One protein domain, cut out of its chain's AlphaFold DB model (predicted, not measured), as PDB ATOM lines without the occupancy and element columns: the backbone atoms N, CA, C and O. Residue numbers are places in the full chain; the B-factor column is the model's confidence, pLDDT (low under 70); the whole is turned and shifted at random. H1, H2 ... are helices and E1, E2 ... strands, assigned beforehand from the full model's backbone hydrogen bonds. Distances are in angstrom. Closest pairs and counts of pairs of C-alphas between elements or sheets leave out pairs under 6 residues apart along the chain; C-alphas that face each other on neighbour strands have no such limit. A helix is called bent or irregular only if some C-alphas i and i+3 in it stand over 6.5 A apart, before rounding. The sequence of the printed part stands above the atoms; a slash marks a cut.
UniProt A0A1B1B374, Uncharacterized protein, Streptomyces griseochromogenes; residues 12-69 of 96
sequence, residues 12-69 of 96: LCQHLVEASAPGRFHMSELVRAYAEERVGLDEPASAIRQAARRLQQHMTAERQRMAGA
ATOM      1  N   LEU A  12      40.429  88.075  29.832       81.69
ATOM      2  CA  LEU A  12      41.136  87.737  31.075       81.69
ATOM      3  C   LEU A  12      40.932  86.265  31.459       81.69
ATOM      4  O   LEU A  12      41.901  85.565  31.731       81.69
ATOM      5  N   CYS A  13      39.686  85.774  31.435       83.38
ATOM      6  CA  CYS A  13      39.377  84.371  31.746       83.38
ATOM      7  C   CYS A  13      39.995  83.382  30.745       83.38
ATOM      8  O   CYS A  13      40.171  82.213  31.067       83.38
ATOM      9  N   GLN A  14      40.297  83.843  29.532       87.38
ATOM     10  CA  GLN A  14      40.952  83.058  28.486       87.38
ATOM     11  C   GLN A  14      42.476  83.245  28.463       87.38
ATOM     12  O   GLN A  14      43.128  82.734  27.560       87.38
ATOM     13  N   HIS A  15      43.049  83.978  29.426       84.12
ATOM     14  CA  HIS A  15      44.485  84.273  29.509       84.12
ATOM     15  C   HIS A  15      45.061  84.973  28.262       84.12
ATOM     16  O   HIS A  15      46.259  84.901  27.979       84.12
ATOM     17  N   LEU A  16      44.206  85.679  27.512       85.25
ATOM     18  CA  LEU A  16      44.611  86.430  26.322       85.25
ATOM     19  C   LEU A  16      45.219  87.787  26.678       85.25
ATOM     20  O   LEU A  16      46.074  88.314  25.967       85.25
ATOM     21  N   VAL A  17      44.758  88.352  27.791       85.44
ATOM     22  CA  VAL A  17      45.254  89.601  28.359       85.44
ATOM     23  C   VAL A  17      45.479  89.426  29.850       85.44
ATOM     24  O   VAL A  17      44.827  88.615  30.504       85.44
ATOM     25  N   GLU A  18      46.379  90.229  30.387       87.25
ATOM     26  CA  GLU A  18      46.753  90.278  31.792       87.25
ATOM     27  C   GLU A  18      46.559  91.705  32.308       87.25
ATOM     28  O   GLU A  18      46.707  92.681  31.567       87.25
ATOM     29  N   ALA A  19      46.206  91.847  33.584       86.94
ATOM     30  CA  ALA A  19      46.115  93.154  34.220       86.94
ATOM     31  C   ALA A  19      47.506  93.601  34.694       86.94
ATOM     32  O   ALA A  19      48.152  92.891  35.461       86.94
ATOM     33  N   SER A  20      47.948  94.790  34.279       84.44
ATOM     34  CA  SER A  20      49.200  95.408  34.756       84.44
ATOM     35  C   SER A  20      48.968  96.432  35.867       84.44
ATOM     36  O   SER A  20      49.834  96.641  36.709       84.44
ATOM     37  N   ALA A  21      47.802  97.080  35.875       81.56
ATOM     38  CA  ALA A  21      47.351  98.002  36.916       81.56
ATOM     39  C   ALA A  21      45.818  98.150  36.833       81.56
ATOM     40  O   ALA A  21      45.219  97.716  35.845       81.56
ATOM     41  N   PRO A  22      45.147  98.793  37.805       82.06
ATOM     42  CA  PRO A  22      43.721  99.087  37.693       82.06
ATOM     43  C   PRO A  22      43.397  99.818  36.379       82.06
ATOM     44  O   PRO A  22      43.933 100.889  36.096       82.06
ATOM     45  N   GLY A  23      42.549  99.203  35.550       81.69
ATOM     46  CA  GLY A  23      42.173  99.730  34.233       81.69
ATOM     47  C   GLY A  23      43.250  99.625  33.145       81.69
ATOM     48  O   GLY A  23      43.024 100.121  32.041       81.69
ATOM     49  N   ARG A  24      44.397  98.989  33.415       83.56
ATOM     50  CA  ARG A  24      45.475  98.766  32.442       83.56
ATOM     51  C   ARG A  24      45.675  97.280  32.199       83.56
ATOM     52  O   ARG A  24      45.839  96.500  33.136       83.56
ATOM     53  N   PHE A  25      45.701  96.917  30.925       86.50
ATOM     54  CA  PHE A  25      45.828  95.541  30.474       86.50
ATOM     55  C   PHE A  25      46.898  95.455  29.391       86.50
ATOM     56  O   PHE A  25      47.024  96.370  28.574       86.50
ATOM     57  N   HIS A  26      47.648  94.361  29.379       86.56
ATOM     58  CA  HIS A  26      48.581  94.012  28.310       86.56
ATOM     59  C   HIS A  26      48.245  92.624  27.766       86.56
ATOM     60  O   HIS A  26      47.574  91.837  28.426       86.56
ATOM     61  N   MET A  27      48.662  92.331  26.536       88.56
ATOM     62  CA  MET A  27      48.539  90.979  25.979       88.56
ATOM     63  C   MET A  27      49.522  90.052  26.691       88.56
ATOM     64  O   MET A  27      50.650  90.470  26.958       88.56
ATOM     65  N   SER A  28      49.115  88.813  26.971       89.50
ATOM     66  CA  SER A  28      50.043  87.822  27.526       89.50
ATOM     67  C   SER A  28      51.190  87.551  26.547       89.50
ATOM     68  O   SER A  28      51.040  87.703  25.328       89.50
ATOM     69  N   GLU A  29      52.361  87.163  27.061       87.19
ATOM     70  CA  GLU A  29      53.562  87.010  26.226       87.19
ATOM     71  C   GLU A  29      53.386  85.979  25.110       87.19
ATOM     72  O   GLU A  29      53.837  86.211  23.991       87.19
ATOM     73  N   LEU A  30      52.670  84.885  25.384       87.31
ATOM     74  CA  LEU A  30      52.369  83.856  24.388       87.31
ATOM     75  C   LEU A  30      51.476  84.387  23.265       87.31
ATOM     76  O   LEU A  30      51.722  84.102  22.096       87.31
ATOM     77  N   VAL A  31      50.462  85.189  23.597       87.50
ATOM     78  CA  VAL A  31      49.576  85.781  22.586       87.50
ATOM     79  C   VAL A  31      50.315  86.839  21.777       87.50
ATOM     80  O   VAL A  31      50.089  86.946  20.574       87.50
ATOM     81  N   ARG A  32      51.233  87.585  22.401       85.56
ATOM     82  CA  ARG A  32      52.121  88.504  21.685       85.56
ATOM     83  C   ARG A  32      53.020  87.755  20.697       85.56
ATOM     84  O   ARG A  32      53.027  88.122  19.528       85.56
ATOM     85  N   ALA A  33      53.708  86.704  21.141       86.19
ATOM     86  CA  ALA A  33      54.582  85.900  20.285       86.19
ATOM     87  C   ALA A  33      53.810  85.277  19.110       86.19
ATOM     88  O   ALA A  33      54.220  85.402  17.960       86.19
ATOM     89  N   TYR A  34      52.633  84.702  19.381       86.44
ATOM     90  CA  TYR A  34      51.755  84.177  18.337       86.44
ATOM     91  C   TYR A  34      51.311  85.265  17.351       86.44
ATOM     92  O   TYR A  34      51.343  85.062  16.141       86.44
ATOM     93  N   ALA A  35      50.898  86.435  17.846       84.75
ATOM     94  CA  ALA A  35      50.478  87.528  16.980       84.75
ATOM     95  C   ALA A  35      51.621  87.976  16.062       84.75
ATOM     96  O   ALA A  35      51.385  88.140  14.868       84.75
ATOM     97  N   GLU A  36      52.840  88.123  16.590       85.25
ATOM     98  CA  GLU A  36      54.041  88.491  15.831       85.25
ATOM     99  C   GLU A  36      54.341  87.500  14.698       85.25
ATOM    100  O   GLU A  36      54.589  87.935  13.573       85.25
ATOM    101  N   GLU A  37      54.225  86.193  14.944       84.81
ATOM    102  CA  GLU A  37      54.389  85.163  13.905       84.81
ATOM    103  C   GLU A  37      53.335  85.257  12.793       84.81
ATOM    104  O   GLU A  37      53.593  84.884  11.649       84.81
ATOM    105  N   ARG A  38      52.136  85.751  13.115       82.00
ATOM    106  CA  ARG A  38      50.999  85.828  12.188       82.00
ATOM    107  C   ARG A  38      50.860  87.183  11.497       82.00
ATOM    108  O   ARG A  38      50.087  87.297  10.538       82.00
ATOM    109  N   VAL A  39      51.595  88.210  11.938       77.56
ATOM    110  CA  VAL A  39      51.547  89.556  11.346       77.56
ATOM    111  C   VAL A  39      51.854  89.479   9.851       77.56
ATOM    112  O   VAL A  39      52.929  89.066   9.430       77.56
ATOM    113  N   GLY A  40      50.902  89.924   9.031       69.81
ATOM    114  CA  GLY A  40      51.048  89.959   7.575       69.81
ATOM    115  C   GLY A  40      50.801  88.626   6.863       69.81
ATOM    116  O   GLY A  40      50.756  88.628   5.634       69.81
ATOM    117  N   LEU A  41      50.611  87.524   7.601       78.19
ATOM    118  CA  LEU A  41      50.159  86.239   7.055       78.19
ATOM    119  C   LEU A  41      48.632  86.164   7.013       78.19
ATOM    120  O   LEU A  41      48.063  85.810   5.985       78.19
ATOM    121  N   ASP A  42      47.979  86.526   8.120       77.62
ATOM    122  CA  ASP A  42      46.519  86.412   8.258       77.62
ATOM    123  C   ASP A  42      45.757  87.603   7.697       77.62
ATOM    124  O   ASP A  42      44.613  87.478   7.267       77.62
ATOM    125  N   GLU A  43      46.395  88.766   7.696       74.62
ATOM    126  CA  GLU A  43      45.784  90.018   7.283       74.62
ATOM    127  C   GLU A  43      46.688  90.717   6.273       74.62
ATOM    128  O   GLU A  43      47.900  90.833   6.501       74.62
ATOM    129  N   PRO A  44      46.135  91.241   5.165       79.50
ATOM    130  CA  PRO A  44      46.927  91.971   4.199       79.50
ATOM    131  C   PRO A  44      47.569  93.184   4.874       79.50
ATOM    132  O   PRO A  44      46.942  93.926   5.635       79.50
ATOM    133  N   ALA A  45      48.831  93.443   4.536       78.00
ATOM    134  CA  ALA A  45      49.607  94.521   5.145       78.00
ATOM    135  C   ALA A  45      48.934  95.910   5.022       78.00
ATOM    136  O   ALA A  45      49.207  96.813   5.814       78.00
ATOM    137  N   SER A  46      48.038  96.104   4.048       80.50
ATOM    138  CA  SER A  46      47.204  97.305   3.913       80.50
ATOM    139  C   SER A  46      46.214  97.483   5.071       80.50
ATOM    140  O   SER A  46      46.095  98.601   5.578       80.50
ATOM    141  N   ALA A  47      45.558  96.412   5.522       81.25
ATOM    142  CA  ALA A  47      44.613  96.437   6.636       81.25
ATOM    143  C   ALA A  47      45.326  96.769   7.955       81.25
ATOM    144  O   ALA A  47      44.886  97.652   8.696       81.25
ATOM    145  N   ILE A  48      46.495  96.159   8.186       80.81
ATOM    146  CA  ILE A  48      47.354  96.444   9.347       80.81
ATOM    147  C   ILE A  48      47.763  97.925   9.361       80.81
ATOM    148  O   ILE A  48      47.584  98.618  10.364       80.81
ATOM    149  N   ARG A  49      48.238  98.458   8.224       81.62
ATOM    150  CA  ARG A  49      48.599  99.882   8.099       81.62
ATOM    151  C   ARG A  49      47.413 100.812   8.357       81.62
ATOM    152  O   ARG A  49      47.578 101.858   8.984       81.62
ATOM    153  N   GLN A  50      46.221 100.457   7.884       86.62
ATOM    154  CA  GLN A  50      45.019 101.259   8.100       86.62
ATOM    155  C   GLN A  50      44.587 101.254   9.572       86.62
ATOM    156  O   GLN A  50      44.234 102.303  10.114       86.62
ATOM    157  N   ALA A  51      44.642 100.099  10.238       84.31
ATOM    158  CA  ALA A  51      44.386  99.991  11.670       84.31
ATOM    159  C   ALA A  51      45.383 100.832  12.484       84.31
ATOM    160  O   ALA A  51      44.956 101.635  13.316       84.31
ATOM    161  N   ALA A  52      46.679 100.742  12.172       85.25
ATOM    162  CA  ALA A  52      47.719 101.538  12.823       85.25
ATOM    163  C   ALA A  52      47.483 103.051  12.666       85.25
ATOM    164  O   ALA A  52      47.571 103.794  13.644       85.25
ATOM    165  N   ARG A  53      47.100 103.514  11.466       91.00
ATOM    166  CA  ARG A  53      46.750 104.928  11.232       91.00
ATOM    167  C   ARG A  53      45.575 105.390  12.093       91.00
ATOM    168  O   ARG A  53      45.660 106.453  12.702       91.00
ATOM    169  N   ARG A  54      44.498 104.597  12.179       91.25
ATOM    170  CA  ARG A  54      43.334 104.931  13.025       91.25
ATOM    171  C   ARG A  54      43.721 105.037  14.500       91.25
ATOM    172  O   ARG A  54      43.289 105.965  15.178       91.25
ATOM    173  N   LEU A  55      44.568 104.124  14.981       88.50
ATOM    174  CA  LEU A  55      45.055 104.147  16.360       88.50
ATOM    175  C   LEU A  55      45.901 105.396  16.642       88.50
ATOM    176  O   LEU A  55      45.677 106.075  17.641       88.50
ATOM    177  N   GLN A  56      46.824 105.744  15.741       90.69
ATOM    178  CA  GLN A  56      47.633 106.961  15.862       90.69
ATOM    179  C   GLN A  56      46.772 108.228  15.892       90.69
ATOM    180  O   GLN A  56      46.996 109.105  16.728       90.69
ATOM    181  N   GLN A  57      45.772 108.318  15.012       91.50
ATOM    182  CA  GLN A  57      44.831 109.442  14.983       91.50
ATOM    183  C   GLN A  57      44.071 109.562  16.305       91.50
ATOM    184  O   GLN A  57      43.995 110.651  16.870       91.50
ATOM    185  N   HIS A  58      43.568 108.442  16.830       86.69
ATOM    186  CA  HIS A  58      42.872 108.423  18.110       86.69
ATOM    187  C   HIS A  58      43.780 108.861  19.265       86.69
ATOM    188  O   HIS A  58      43.424 109.771  20.005       86.69
ATOM    189  N   MET A  59      44.985 108.293  19.382       82.62
ATOM    190  CA  MET A  59      45.939 108.679  20.426       82.62
ATOM    191  C   MET A  59      46.338 110.156  20.350       82.62
ATOM    192  O   MET A  59      46.528 110.799  21.380       82.62
ATOM    193  N   THR A  60      46.476 110.696  19.140       90.12
ATOM    194  CA  THR A  60      46.797 112.114  18.939       90.12
ATOM    195  C   THR A  60      45.641 112.996  19.403       90.12
ATOM    196  O   THR A  60      45.872 113.954  20.138       90.12
ATOM    197  N   ALA A  61      44.401 112.636  19.058       88.69
ATOM    198  CA  ALA A  61      43.210 113.340  19.521       88.69
ATOM    199  C   ALA A  61      43.062 113.277  21.053       88.69
ATOM    200  O   ALA A  61      42.781 114.294  21.679       88.69
ATOM    201  N   GLU A  62      43.304 112.119  21.672       86.50
ATOM    202  CA  GLU A  62      43.269 111.968  23.133       86.50
ATOM    203  C   GLU A  62      44.346 112.813  23.821       86.50
ATOM    204  O   GLU A  62      44.046 113.541  24.765       86.50
ATOM    205  N   ARG A  63      45.585 112.818  23.310       81.88
ATOM    206  CA  ARG A  63      46.647 113.691  23.840       81.88
ATOM    207  C   ARG A  63      46.279 115.167  23.744       81.88
ATOM    208  O   ARG A  63      46.534 115.908  24.685       81.88
ATOM    209  N   GLN A  64      45.675 115.593  22.637       82.00
ATOM    210  CA  GLN A  64      45.222 116.974  22.461       82.00
ATOM    211  C   GLN A  64      44.082 117.331  23.424       82.00
ATOM    212  O   GLN A  64      44.090 118.423  23.982       82.00
ATOM    213  N   ARG A  65      43.144 116.409  23.680       77.69
ATOM    214  CA  ARG A  65      42.090 116.587  24.696       77.69
ATOM    215  C   ARG A  65      42.673 116.724  26.100       77.69
ATOM    216  O   ARG A  65      42.273 117.623  26.831       77.69
ATOM    217  N   MET A  66      43.637 115.878  26.459       74.94
ATOM    218  CA  MET A  66      44.315 115.959  27.755       74.94
ATOM    219  C   MET A  66      45.151 117.238  27.887       74.94
ATOM    220  O   MET A  66      45.124 117.870  28.934       74.94
ATOM    221  N   ALA A  67      45.841 117.665  26.824       69.50
ATOM    222  CA  ALA A  67      46.603 118.914  26.808       69.50
ATOM    223  C   ALA A  67      45.700 120.157  26.906       69.50
ATOM    224  O   ALA A  67      46.054 121.116  27.581       69.50
ATOM    225  N   GLY A  68      44.515 120.128  26.287       60.34
ATOM    226  CA  GLY A  68      43.505 121.180  26.430       60.34
ATOM    227  C   GLY A  68      42.832 121.213  27.808       60.34
ATOM    228  O   GLY A  68      42.326 122.257  28.206       60.34
ATOM    229  N   ALA A  69      42.851 120.101  28.549       57.31
ATOM    230  CA  ALA A  69      42.361 120.024  29.927       57.31
ATOM    231  C   ALA A  69      43.396 120.489  30.976       57.31
ATOM    232  O   ALA A  69      43.031 120.715  32.126       57.31
TER     233      ALA A  69
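AT A GLANCE: This is residues 12 to 69 of the 96 residues of an uncharacterized protein of Streptomyces griseochromogenes (UniProt A0A1B1B374). Picture an open, angular C: a small two-stranded hairpin, E1 and E2, makes one side, the short helix H1 makes the back, and the long helix H2 sticks out as the other side, with the middle of the frame empty. Residues 41 to 47 and 49 to 69, nearly the whole of H2 among them, stand free of the rest. The printed part has 58 residues, with two named strands and two named helices in the order E1, E2, H1, H2, and its class is mixed, helices and strands. The sheet has the order E1 - E2 and is antiparallel. The whole is loose, with a radius of gyration of the C-alphas of 14.9 A, and its outline is flat, spanning 39 by 33 by 14 A.

HOW THE PARTS SIT: Begin at the sheet, where E1, residues 17 to 21, and E2, residues 24 to 27, form a hairpin of antiparallel neighbours with 148 degrees between their directions. Look at C-alphas 17 and 27, which face each other at 4.3 A, and then at 21 and 24, which face each other at 4.9 A. Between the strands you will find N 18 and O 26 within hydrogen-bond range at 2.8 A, and N 24 and O 21 at 2.9 A. Move on to H1, residues 29 to 38: it and E1 are near each other, with 5 pairs of C-alphas within 10 A and no pair within 8 A. Farther along, H2, residues 45 to 69, is apart from E1, from E2 and from H1. In H1 and H2 every O i to N i+4 pair is within hydrogen-bond range.

IN THESE COORDINATES: Find C-alpha 17 at (45.254, 89.601, 28.359), where E1 begins; it runs 12.2 A to Ala 21. E2 comes back from Arg 24 to Met 27, 10.6 A from first to last C-alpha. H1 starts at C-alpha 29, (53.562, 87.010, 26.226), and covers 14.3 A to Arg 38. H2 runs 36.3 A from Ala 45 to C-alpha 69 at (42.361, 120.024, 29.927), and neither helix is bent.

THE WHOLE: The two C-alphas farthest apart are those of Leu 41 and Ala 69, at 41.5 A. Without the stretches that stand free, the body of 30 residues spans 32 by 19 by 12 A. The printed part has no cut from residue 12 to 69. The links E1 to E2 and E2 to H1 are tight, the link H1 to H2 is short with 6 residues, and no link is long. In the B-factor column the mean pLDDT of the printed part is 82.9, and the model's confidence is under 70 at residue 40 and residues 67 to 69.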